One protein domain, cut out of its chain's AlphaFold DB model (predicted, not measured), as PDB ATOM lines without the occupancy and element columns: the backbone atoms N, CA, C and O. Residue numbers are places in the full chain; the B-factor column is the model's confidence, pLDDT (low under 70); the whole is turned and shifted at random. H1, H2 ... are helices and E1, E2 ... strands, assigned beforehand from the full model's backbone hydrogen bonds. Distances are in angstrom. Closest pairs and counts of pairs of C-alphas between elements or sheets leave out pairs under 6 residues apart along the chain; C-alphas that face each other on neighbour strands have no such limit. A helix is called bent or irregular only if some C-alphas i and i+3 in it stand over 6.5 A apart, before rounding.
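What this domain is: This is residues 22 to 105 of the 296 residues of the protein "Aste57867_8098 protein" of Aphanomyces stellatus (UniProt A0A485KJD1). What is the shape? Helices cover one face of a small, twisted three-stranded sheet: H1 crosses it with H2 and H3 at either side, and residues 46 to 51 stick out. What is printed? The 84 residues run E1 H1 H2 E2 H3 E3, mixed in class, with antiparallel sheet E1 E2 E3; they are compact, radius of gyration of the C-alphas 12.4 A, spans 37 by 27 by 21 A.

How they stand to each other: How do strands pair? E2, residues 67 to 73, has antiparallel neighbours E1, residues 22 to 24, and E3, residues 99 to 105; N 22 and O 71, 2.8 A, and N 70 and O 103, 2.8 A, are within hydrogen-bond range. What is on the sheet? H1, residues 29 to 43, irregular with C-alphas 34 and 37 7.5 A apart, runs across the strands. It touches H2, residues 55 to 63, closest C-alphas Ser 29 and Ala 62, 5.6 A, and with residues 30 to 35 alone H3, residues 82 to 92, closest C-alphas Val 34 and Ala 89, 6.3 A. Are helix backbones complete? Every O i to N i+4 pair is within hydrogen-bond range in H2 and H3, 8 of 11 in H1.

Where its parts are: Where are the ends? E1 begins at C-alpha 22 (302.025, 217.527, 258.803); E3 ends at C-alpha 105 (288.739, 221.012, 255.066). Which are long? From first to last C-alpha E2 measures 19.5 A and H1 18.1 A.

The domain as a whole: Is it unbroken? The printed part has no cut; the link H1 to H2 is long. Where is confidence low? Residues 44 to 50 have pLDDT under 70.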
ATOM      1  N   GLU A  22     301.939 218.035 260.161       94.50
ATOM      2  CA  GLU A  22     302.025 217.527 258.803       94.50
ATOM      3  C   GLU A  22     300.705 217.758 258.062       94.50
ATOM      4  O   GLU A  22     299.626 217.527 258.611       94.50
ATOM      5  N   ILE A  23     300.785 218.221 256.814       94.38
ATOM      6  CA  ILE A  23     299.623 218.458 255.957       94.38
ATOM      7  C   ILE A  23     299.482 217.311 254.960       94.38
ATOM      8  O   ILE A  23     300.387 217.042 254.175       94.38
ATOM      9  N   LEU A  24     298.300 216.704 254.956       95.12
ATOM     10  CA  LEU A  24     297.819 215.751 253.967       95.12
ATOM     11  C   LEU A  24     296.942 216.522 252.960       95.12
ATOM     12  O   LEU A  24     295.765 216.786 253.240       95.12
ATOM     13  N   PRO A  25     297.482 216.928 251.794       91.69
ATOM     14  CA  PRO A  25     296.747 217.740 250.824       91.69
ATOM     15  C   PRO A  25     295.688 216.939 250.051       91.69
ATOM     16  O   PRO A  25     294.913 217.501 249.284       91.69
ATOM     17  N   SER A  26     295.634 215.620 250.211       93.62
ATOM     18  CA  SER A  26     294.530 214.799 249.725       93.62
ATOM     19  C   SER A  26     294.488 213.516 250.537       93.62
ATOM     20  O   SER A  26     295.296 212.625 250.300       93.62
ATOM     21  N   VAL A  27     293.562 213.424 251.490       95.62
ATOM     22  CA  VAL A  27     293.378 212.203 252.283       95.62
ATOM     23  C   VAL A  27     292.765 211.129 251.387       95.62
ATOM     24  O   VAL A  27     291.656 211.291 250.872       95.62
ATOM     25  N   THR A  28     293.491 210.037 251.190       96.00
ATOM     26  CA  THR A  28     293.058 208.865 250.422       96.00
ATOM     27  C   THR A  28     292.055 208.024 251.207       96.00
ATOM     28  O   THR A  28     291.945 208.122 252.429       96.00
ATOM     29  N   SER A  29     291.335 207.134 250.520       95.44
ATOM     30  CA  SER A  29     290.393 206.214 251.172       95.44
ATOM     31  C   SER A  29     291.079 205.320 252.214       95.44
ATOM     32  O   SER A  29     290.518 205.086 253.280       95.44
ATOM     33  N   SER A  30     292.296 204.851 251.929       95.75
ATOM     34  CA  SER A  30     293.111 204.027 252.832       95.75
ATOM     35  C   SER A  30     293.578 204.794 254.069       95.75
ATOM     36  O   SER A  30     293.483 204.268 255.175       95.75
ATOM     37  N   GLU A  31     294.016 206.045 253.916       97.25
ATOM     38  CA  GLU A  31     294.357 206.897 255.063       97.25
ATOM     39  C   GLU A  31     293.109 207.222 255.889       97.25
ATOM     40  O   GLU A  31     293.133 207.132 257.114       97.25
ATOM     41  N   LEU A  32     291.981 207.525 255.237       97.12
ATOM     42  CA  LEU A  32     290.738 207.807 255.943       97.12
ATOM     43  C   LEU A  32     290.277 206.620 256.798       97.12
ATOM     44  O   LEU A  32     289.781 206.848 257.893       97.12
ATOM     45  N   MET A  33     290.469 205.369 256.363       95.56
ATOM     46  CA  MET A  33     290.085 204.195 257.164       95.56
ATOM     47  C   MET A  33     290.695 204.193 258.569       95.56
ATOM     48  O   MET A  33     290.055 203.714 259.505       95.56
ATOM     49  N   VAL A  34     291.911 204.722 258.718       97.00
ATOM     50  CA  VAL A  34     292.616 204.768 260.005       97.00
ATOM     51  C   VAL A  34     292.513 206.137 260.684       97.00
ATOM     52  O   VAL A  34     292.675 206.222 261.899       97.00
ATOM     53  N   LEU A  35     292.207 207.195 259.923       96.81
ATOM     54  CA  LEU A  35     292.078 208.576 260.400       96.81
ATOM     55  C   LEU A  35     290.637 209.006 260.722       96.81
ATOM     56  O   LEU A  35     290.470 210.059 261.339       96.81
ATOM     57  N   ASP A  36     289.613 208.237 260.328       94.38
ATOM     58  CA  ASP A  36     288.190 208.588 260.501       94.38
ATOM     59  C   ASP A  36     287.881 209.048 261.937       94.38
ATOM     60  O   ASP A  36     287.326 210.136 262.085       94.38
ATOM     61  N   PRO A  37     288.329 208.357 263.011       93.31
ATOM     62  CA  PRO A  37     288.050 208.808 264.375       93.31
ATOM     63  C   PRO A  37     288.711 210.146 264.721       93.31
ATOM     64  O   PRO A  37     288.085 211.005 265.334       93.31
ATOM     65  N   ALA A  38     289.965 210.360 264.310       93.31
ATOM     66  CA  ALA A  38     290.680 211.604 264.590       93.31
ATOM     67  C   ALA A  38     290.034 212.797 263.867       93.31
ATOM     68  O   ALA A  38     289.892 213.875 264.447       93.31
ATOM     69  N   LEU A  39     289.620 212.596 262.613       93.81
ATOM     70  CA  LEU A  39     288.925 213.606 261.824       93.81
ATOM     71  C   LEU A  39     287.523 213.877 262.365       93.81
ATOM     72  O   LEU A  39     287.160 215.039 262.514       93.81
ATOM     73  N   LEU A  40     286.749 212.850 262.714       91.06
ATOM     74  CA  LEU A  40     285.435 213.048 263.320       91.06
ATOM     75  C   LEU A  40     285.536 213.793 264.643       91.06
ATOM     76  O   LEU A  40     284.832 214.778 264.796       91.06
ATOM     77  N   ASN A  41     286.467 213.432 265.529       89.00
ATOM     78  CA  ASN A  41     286.684 214.142 266.795       89.00
ATOM     79  C   ASN A  41     286.993 215.635 266.597       89.00
ATOM     80  O   ASN A  41     286.640 216.469 267.429       89.00
ATOM     81  N   LEU A  42     287.655 215.996 265.494       88.25
ATOM     82  CA  LEU A  42     287.885 217.395 265.142       88.25
ATOM     83  C   LEU A  42     286.572 218.115 264.778       88.25
ATOM     84  O   LEU A  42     286.404 219.287 265.120       88.25
ATOM     85  N   TRP A  43     285.664 217.416 264.094       82.50
ATOM     86  CA  TRP A  43     284.338 217.884 263.676       82.50
ATOM     87  C   TRP A  43     283.222 217.594 264.700       82.50
ATOM     88  O   TRP A  43     282.079 217.996 264.472       82.50
ATOM     89  N   GLU A  44     283.523 216.930 265.822       69.31
ATOM     90  CA  GLU A  44     282.597 216.676 266.926       69.31
ATOM     91  C   GLU A  44     282.299 217.992 267.641       69.31
ATOM     92  O   GLU A  44     282.926 218.422 268.611       69.31
ATOM     93  N   PHE A  45     281.306 218.676 267.107       63.81
ATOM     94  CA  PHE A  45     280.677 219.797 267.757       63.81
ATOM     95  C   PHE A  45     279.644 219.277 268.772       63.81
ATOM     96  O   PHE A  45     279.102 218.182 268.629       63.81
ATOM     97  N   GLY A  46     279.357 220.066 269.813       57.75
ATOM     98  CA  GLY A  46     278.413 219.685 270.869       57.75
ATOM     99  C   GLY A  46     276.998 219.336 270.359       57.75
ATOM    100  O   GLY A  46     276.688 219.505 269.179       57.75
ATOM    101  N   PRO A  47     276.081 218.909 271.243       60.00
ATOM    102  CA  PRO A  47     274.769 218.359 270.868       60.00
ATOM    103  C   PRO A  47     273.856 219.312 270.070       60.00
ATOM    104  O   PRO A  47     272.844 218.887 269.527       60.00
ATOM    105  N   THR A  48     274.194 220.598 269.983       59.22
ATOM    106  CA  THR A  48     273.431 221.646 269.286       59.22
ATOM    107  C   THR A  48     273.870 221.862 267.834       59.22
ATOM    108  O   THR A  48     273.585 222.902 267.242       59.22
ATOM    109  N   THR A  49     274.641 220.937 267.272       68.75
ATOM    110  CA  THR A  49     275.253 221.117 265.952       68.75
ATOM    111  C   THR A  49     274.259 220.846 264.848       68.75
ATOM    112  O   THR A  49     273.702 219.759 264.743       68.75
ATOM    113  N   ILE A  50     274.074 221.842 263.990       65.62
ATOM    114  CA  ILE A  50     273.235 221.736 262.801       65.62
ATOM    115  C   ILE A  50     274.065 221.066 261.703       65.62
ATOM    116  O   ILE A  50     275.110 221.596 261.325       65.62
ATOM    117  N   ASN A  51     273.585 219.926 261.193       72.62
ATOM    118  CA  ASN A  51     274.214 219.125 260.133       72.62
ATOM    119  C   ASN A  51     275.673 218.719 260.449       72.62
ATOM    120  O   ASN A  51     276.597 219.203 259.791       72.62
ATOM    121  N   PRO A  52     275.903 217.860 261.464       79.56
ATOM    122  CA  PRO A  52     277.244 217.380 261.786       79.56
ATOM    123  C   PRO A  52     277.844 216.581 260.622       79.56
ATOM    124  O   PRO A  52     277.133 215.862 259.921       79.56
ATOM    125  N   ILE A  53     279.162 216.691 260.445       86.38
ATOM    126  CA  ILE A  53     279.902 215.892 259.464       86.38
ATOM    127  C   ILE A  53     279.927 214.434 259.919       86.38
ATOM    128  O   ILE A  53     280.250 214.141 261.068       86.38
ATOM    129  N   THR A  54     279.594 213.520 259.012       89.50
ATOM    130  CA  THR A  54     279.550 212.076 259.276       89.50
ATOM    131  C   THR A  54     280.720 211.340 258.617       89.50
ATOM    132  O   THR A  54     281.324 211.839 257.664       89.50
ATOM    133  N   SER A  55     280.993 210.093 259.029       91.50
ATOM    134  CA  SER A  55     281.945 209.222 258.310       91.50
ATOM    135  C   SER A  55     281.567 209.036 256.837       91.50
ATOM    136  O   SER A  55     282.420 208.770 255.993       91.50
ATOM    137  N   VAL A  56     280.272 209.109 256.502       92.56
ATOM    138  CA  VAL A  56     279.805 208.993 255.114       92.56
ATOM    139  C   VAL A  56     280.271 210.199 254.303       92.56
ATOM    140  O   VAL A  56     280.791 210.007 253.204       92.56
ATOM    141  N   ASP A  57     280.162 211.404 254.865       91.25
ATOM    142  CA  ASP A  57     280.639 212.633 254.227       91.25
ATOM    143  C   ASP A  57     282.154 212.589 254.025       91.25
ATOM    144  O   ASP A  57     282.627 212.774 252.904       91.25
ATOM    145  N   LEU A  58     282.917 212.250 255.072       93.19
ATOM    146  CA  LEU A  58     284.378 212.148 254.984       93.19
ATOM    147  C   LEU A  58     284.813 211.136 253.919       93.19
ATOM    148  O   LEU A  58     285.683 211.443 253.102       93.19
ATOM    149  N   ARG A  59     284.164 209.963 253.858       95.25
ATOM    150  CA  ARG A  59     284.428 208.954 252.817       95.25
ATOM    151  C   ARG A  59     284.121 209.470 251.426       95.25
ATOM    152  O   ARG A  59     284.909 209.251 250.510       95.25
ATOM    153  N   GLN A  60     283.000 210.163 251.254       93.19
ATOM    154  CA  GLN A  60     282.661 210.759 249.969       93.19
ATOM    155  C   GLN A  60     283.717 211.783 249.540       93.19
ATOM    156  O   GLN A  60     284.099 211.797 248.371       93.19
ATOM    157  N   TRP A  61     284.202 212.611 250.465       93.56
ATOM    158  CA  TRP A  61     285.199 213.636 250.165       93.56
ATOM    159  C   TRP A  61     286.564 213.016 249.855       93.56
ATOM    160  O   TRP A  61     287.179 213.392 248.861       93.56
ATOM    161  N   ALA A  62     287.017 212.029 250.633       94.88
ATOM    162  CA  ALA A  62     288.268 211.310 250.378       94.88
ATOM    163  C   ALA A  62     288.249 210.577 249.028       94.88
ATOM    164  O   ALA A  62     289.181 210.707 248.239       94.88
ATOM    165  N   ASN A  63     287.150 209.883 248.704       94.44
ATOM    166  CA  ASN A  63     287.000 209.173 247.426       94.44
ATOM    167  C   ASN A  63     287.054 210.106 246.208       94.44
ATOM    168  O   ASN A  63     287.382 209.668 245.110       94.44
ATOM    169  N   ARG A  64     286.711 211.383 246.393       90.31
ATOM    170  CA  ARG A  64     286.783 212.418 245.353       90.31
ATOM    171  C   ARG A  64     288.082 213.221 245.398       90.31
ATOM    172  O   ARG A  64     288.239 214.154 244.620       90.31
ATOM    173  N   GLY A  65     288.990 212.903 246.323       91.50
ATOM    174  CA  GLY A  65     290.198 213.686 246.565       91.50
ATOM    175  C   GLY A  65     289.913 215.108 247.059       91.50
ATOM    176  O   GLY A  65     290.753 215.985 246.906       91.50
ATOM    177  N   GLU A  66     288.737 215.375 247.629       93.06
ATOM    178  CA  GLU A  66     288.318 216.704 248.099       93.06
ATOM    179  C   GLU A  66     288.766 216.980 249.546       93.06
ATOM    180  O   GLU A  66     288.848 218.140 249.960       93.06
ATOM    181  N   LEU A  67     289.030 215.922 250.325       94.75
ATOM    182  CA  LEU A  67     289.357 215.996 251.750       94.75
ATOM    183  C   LEU A  67     290.825 216.365 251.976       94.75
ATOM    184  O   LEU A  67     291.730 215.689 251.487       94.75
ATOM    185  N   ILE A  68     291.048 217.396 252.787       94.75
ATOM    186  CA  ILE A  68     292.371 217.812 253.260       94.75
ATOM    187  C   ILE A  68     292.431 217.776 254.779       94.75
ATOM    188  O   ILE A  68     291.427 218.024 255.459       94.75
ATOM    189  N   ALA A  69     293.609 217.475 255.316       95.56
ATOM    190  CA  ALA A  69     293.806 217.361 256.752       95.56
ATOM    191  C   ALA A  69     295.202 217.805 257.178       95.56
ATOM    192  O   ALA A  69     296.172 217.647 256.448       95.56
ATOM    193  N   ALA A  70     295.293 218.352 258.383       95.88
ATOM    194  CA  ALA A  70     296.538 218.618 259.074       95.88
ATOM    195  C   ALA A  70     296.552 217.776 260.340       95.88
ATOM    196  O   ALA A  70     295.594 217.799 261.115       95.88
ATOM    197  N   MET A  71     297.639 217.054 260.544       96.12
ATOM    198  CA  MET A  71     297.799 216.062 261.593       96.12
ATOM    199  C   MET A  71     299.051 216.375 262.399       96.12
ATOM    200  O   MET A  71     300.007 216.960 261.898       96.12
ATOM    201  N   THR A  72     299.056 215.980 263.660       95.56
ATOM    202  CA  THR A  72     300.247 216.017 264.510       95.56
ATOM    203  C   THR A  72     300.329 214.727 265.306       95.56
ATOM    204  O   THR A  72     299.307 214.072 265.520       95.56
ATOM    205  N   LEU A  73     301.524 214.361 265.757       95.25
ATOM    206  CA  LEU A  73     301.687 213.230 266.666       95.25
ATOM    207  C   LEU A  73     301.127 213.568 268.051       95.25
ATOM    208  O   LEU A  73     301.251 214.695 268.541       95.25
ATOM    209  N   THR A  74     300.517 212.578 268.697       92.69
ATOM    210  CA  THR A  74     300.130 212.688 270.105       92.69
ATOM    211  C   THR A  74     301.376 212.730 270.990       92.69
ATOM    212  O   THR A  74     302.447 212.247 270.624       92.69
ATOM    213  N   SER A  75     301.245 213.278 272.200       88.00
ATOM    214  CA  SER A  75     302.364 213.383 273.150       88.00
ATOM    215  C   SER A  75     302.955 212.034 273.569       88.00
ATOM    216  O   SER A  75     304.085 211.990 274.045       88.00
ATOM    217  N   ASN A  76     302.183 210.956 273.424       88.50
ATOM    218  CA  ASN A  76     302.559 209.606 273.835       88.50
ATOM    219  C   ASN A  76     302.945 208.724 272.641       88.50
ATOM    220  O   ASN A  76     303.171 207.529 272.828       88.50
ATOM    221  N   SER A  77     302.979 209.286 271.430       89.88
ATOM    222  CA  SER A  77     303.277 208.511 270.237       89.88
ATOM    223  C   SER A  77     304.722 208.027 270.236       89.88
ATOM    224  O   SER A  77     305.647 208.770 270.568       89.88
ATOM    225  N   THR A  78     304.919 206.776 269.823       89.19
ATOM    226  CA  THR A  78     306.250 206.208 269.566       89.19
ATOM    227  C   THR A  78     306.690 206.374 268.111       89.19
ATOM    228  O   THR A  78     307.811 206.001 267.767       89.19
ATOM    229  N   ALA A  79     305.815 206.887 267.245       91.12
ATOM    230  CA  ALA A  79     306.114 207.115 265.842       91.12
ATOM    231  C   ALA A  79     307.093 208.285 265.667       91.12
ATOM    232  O   ALA A  79     307.109 209.240 266.443       91.12
ATOM    233  N   THR A  80     307.917 208.224 264.622       89.69
ATOM    234  CA  THR A  80     308.893 209.281 264.307       89.69
ATOM    235  C   THR A  80     308.304 210.370 263.412       89.69
ATOM    236  O   THR A  80     308.814 211.489 263.388       89.69
ATOM    237  N   SER A  81     307.223 210.061 262.692       94.44
ATOM    238  CA  SER A  81     306.464 210.993 261.853       94.44
ATOM    239  C   SER A  81     304.989 210.598 261.752       94.44
ATOM    240  O   SER A  81     304.635 209.435 261.971       94.44
ATOM    241  N   VAL A  82     304.136 211.547 261.359       95.50
ATOM    242  CA  VAL A  82     302.712 211.291 261.093       95.50
ATOM    243  C   VAL A  82     302.554 210.251 259.978       95.50
ATOM    244  O   VAL A  82     301.806 209.294 260.169       95.50
ATOM    245  N   GLN A  83     303.307 210.351 258.873       95.06
ATOM    246  CA  GLN A  83     303.305 209.318 257.819       95.06
ATOM    247  C   GLN A  83     303.609 207.917 258.352       95.06
ATOM    248  O   GLN A  83     302.917 206.963 258.007       95.06
ATOM    249  N   SER A  84     304.631 207.781 259.208       95.50
ATOM    250  CA  SER A  84     305.007 206.471 259.754       95.50
ATOM    251  C   SER A  84     303.901 205.872 260.628       95.50
ATOM    252  O   SER A  84     303.634 204.677 260.537       95.50
ATOM    253  N   ALA A  85     303.215 206.710 261.414       96.25
ATOM    254  CA  ALA A  85     302.088 206.301 262.246       96.25
ATOM    255  C   ALA A  85     300.880 205.859 261.407       96.25
ATOM    256  O   ALA A  85     300.227 204.864 261.719       96.25
ATOM    257  N   ILE A  86     300.582 206.593 260.331       96.69
ATOM    258  CA  ILE A  86     299.485 206.271 259.414       96.69
ATOM    259  C   ILE A  86     299.778 204.966 258.672       96.69
ATOM    260  O   ILE A  86     298.911 204.097 258.620       96.69
ATOM    261  N   ALA A  87     300.990 204.803 258.136       96.31
ATOM    262  CA  ALA A  87     301.386 203.598 257.413       96.31
ATOM    263  C   ALA A  87     301.289 202.340 258.295       96.31
ATOM    264  O   ALA A  87     300.641 201.372 257.902       96.31
ATOM    265  N   ASP A  88     301.831 202.381 259.518       96.62
ATOM    266  CA  ASP A  88     301.740 201.261 260.468       96.62
ATOM    267  C   ASP A  88     300.282 200.942 260.848       96.62
ATOM    268  O   ASP A  88     299.885 199.776 260.909       96.62
ATOM    269  N   ALA A  89     299.444 201.966 261.036       97.00
ATOM    270  CA  ALA A  89     298.021 201.778 261.305       97.00
ATOM    271  C   ALA A  89     297.275 201.138 260.116       97.00
ATOM    272  O   ALA A  89     296.416 200.274 260.325       97.00
ATOM    273  N   ILE A  90     297.612 201.519 258.876       96.94
ATOM    274  CA  ILE A  90     297.053 200.926 257.647       96.94
ATOM    275  C   ILE A  90     297.445 199.451 257.550       96.94
ATOM    276  O   ILE A  90     296.568 198.606 257.343       96.94
ATOM    277  N   ASP A  91     298.722 199.130 257.763       96.75
ATOM    278  CA  ASP A  91     299.233 197.756 257.717       96.75
ATOM    279  C   ASP A  91     298.537 196.865 258.753       96.75
ATOM    280  O   ASP A  91     298.148 195.728 258.466       96.75
ATOM    281  N   ARG A  92     298.292 197.409 259.951       95.62
ATOM    282  CA  ARG A  92     297.567 196.730 261.036       95.62
ATOM    283  C   ARG A  92     296.050 196.752 260.873       95.62
ATOM    284  O   ARG A  92     295.363 196.040 261.606       95.62
ATOM    285  N   ARG A  93     295.518 197.535 259.927       94.25
ATOM    286  CA  ARG A  93     294.081 197.765 259.691       94.25
ATOM    287  C   ARG A  93     293.336 198.224 260.949       94.25
ATOM    288  O   ARG A  93     292.247 197.733 261.247       94.25
ATOM    289  N   GLN A  94     293.935 199.144 261.698       96.06
ATOM    290  CA  GLN A  94     293.383 199.671 262.949       96.06
ATOM    291  C   GLN A  94     293.359 201.204 262.933       96.06
ATOM    292  O   GLN A  94     294.149 201.812 262.215       96.06
ATOM    293  N   PRO A  95     292.482 201.846 263.728       96.50
ATOM    294  CA  PRO A  95     292.537 203.289 263.927       96.50
ATOM    295  C   PRO A  95     293.926 203.765 264.361       96.50
ATOM    296  O   PRO A  95     294.559 203.160 265.229       96.50
ATOM    297  N   CYS A  96     294.382 204.875 263.784       96.31
ATOM    298  CA  CYS A  96     295.654 205.485 264.138       96.31
ATOM    299  C   CYS A  96     295.486 206.319 265.417       96.31
ATOM    300  O   CYS A  96     295.050 207.467 265.377       96.31
ATOM    301  N   ASN A  97     295.834 205.736 266.567       94.56
ATOM    302  CA  ASN A  97     295.758 206.413 267.872       94.56
ATOM    303  C   ASN A  97     296.956 207.342 268.146       94.56
ATOM    304  O   ASN A  97     296.970 208.082 269.129       94.56
ATOM    305  N   ASP A  98     297.969 207.289 267.285       94.69
ATOM    306  CA  ASP A  98     299.215 208.044 267.399       94.69
ATOM    307  C   ASP A  98     299.109 209.481 266.887       94.69
ATOM    308  O   ASP A  98     300.007 210.286 267.131       94.69
ATOM    309  N   VAL A  99     298.013 209.830 266.212       94.94
ATOM    310  CA  VAL A  99     297.825 211.139 265.579       94.94
ATOM    311  C   VAL A  99     296.619 211.883 266.135       94.94
ATOM    312  O   VAL A  99     295.633 211.303 266.580       94.94
ATOM    313  N   THR A 100     296.690 213.210 266.083       94.12
ATOM    314  CA  THR A 100     295.568 214.118 266.332       94.12
ATOM    315  C   THR A 100     295.339 214.988 265.105       94.12
ATOM    316  O   THR A 100     296.285 215.573 264.573       94.12
ATOM    317  N   ALA A 101     294.081 215.126 264.687       94.44
ATOM    318  CA  ALA A 101     293.709 216.074 263.650       94.44
ATOM    319  C   ALA A 101     293.715 217.503 264.211       94.44
ATOM    320  O   ALA A 101     293.030 217.824 265.182       94.44
ATOM    321  N   MET A 102     294.506 218.370 263.590       94.44
ATOM    322  CA  MET A 102     294.674 219.774 263.966       94.44
ATOM    323  C   MET A 102     293.814 220.698 263.116       94.44
ATOM    324  O   MET A 102     293.350 221.733 263.593       94.44
ATOM    325  N   ALA A 103     293.594 220.335 261.859       92.25
ATOM    326  CA  ALA A 103     292.677 221.025 260.974       92.25
ATOM    327  C   ALA A 103     292.214 220.085 259.859       92.25
ATOM    328  O   ALA A 103     292.879 219.101 259.542       92.25
ATOM    329  N   SER A 104     291.067 220.378 259.261       93.00
ATOM    330  CA  SER A 104     290.551 219.644 258.110       93.00
ATOM    331  C   SER A 104     289.682 220.558 257.265       93.00
ATOM    332  O   SER A 104     289.107 221.521 257.772       93.00
ATOM    333  N   GLY A 105     289.591 220.272 255.975       90.38
ATOM    334  CA  GLY A 105     288.739 221.012 255.066       90.38
ATOM    335  C   GLY A 105     288.320 220.199 253.856       90.38
ATOM    336  O   GLY A 105     288.765 219.070 253.644       90.38
TER     337      GLY A 105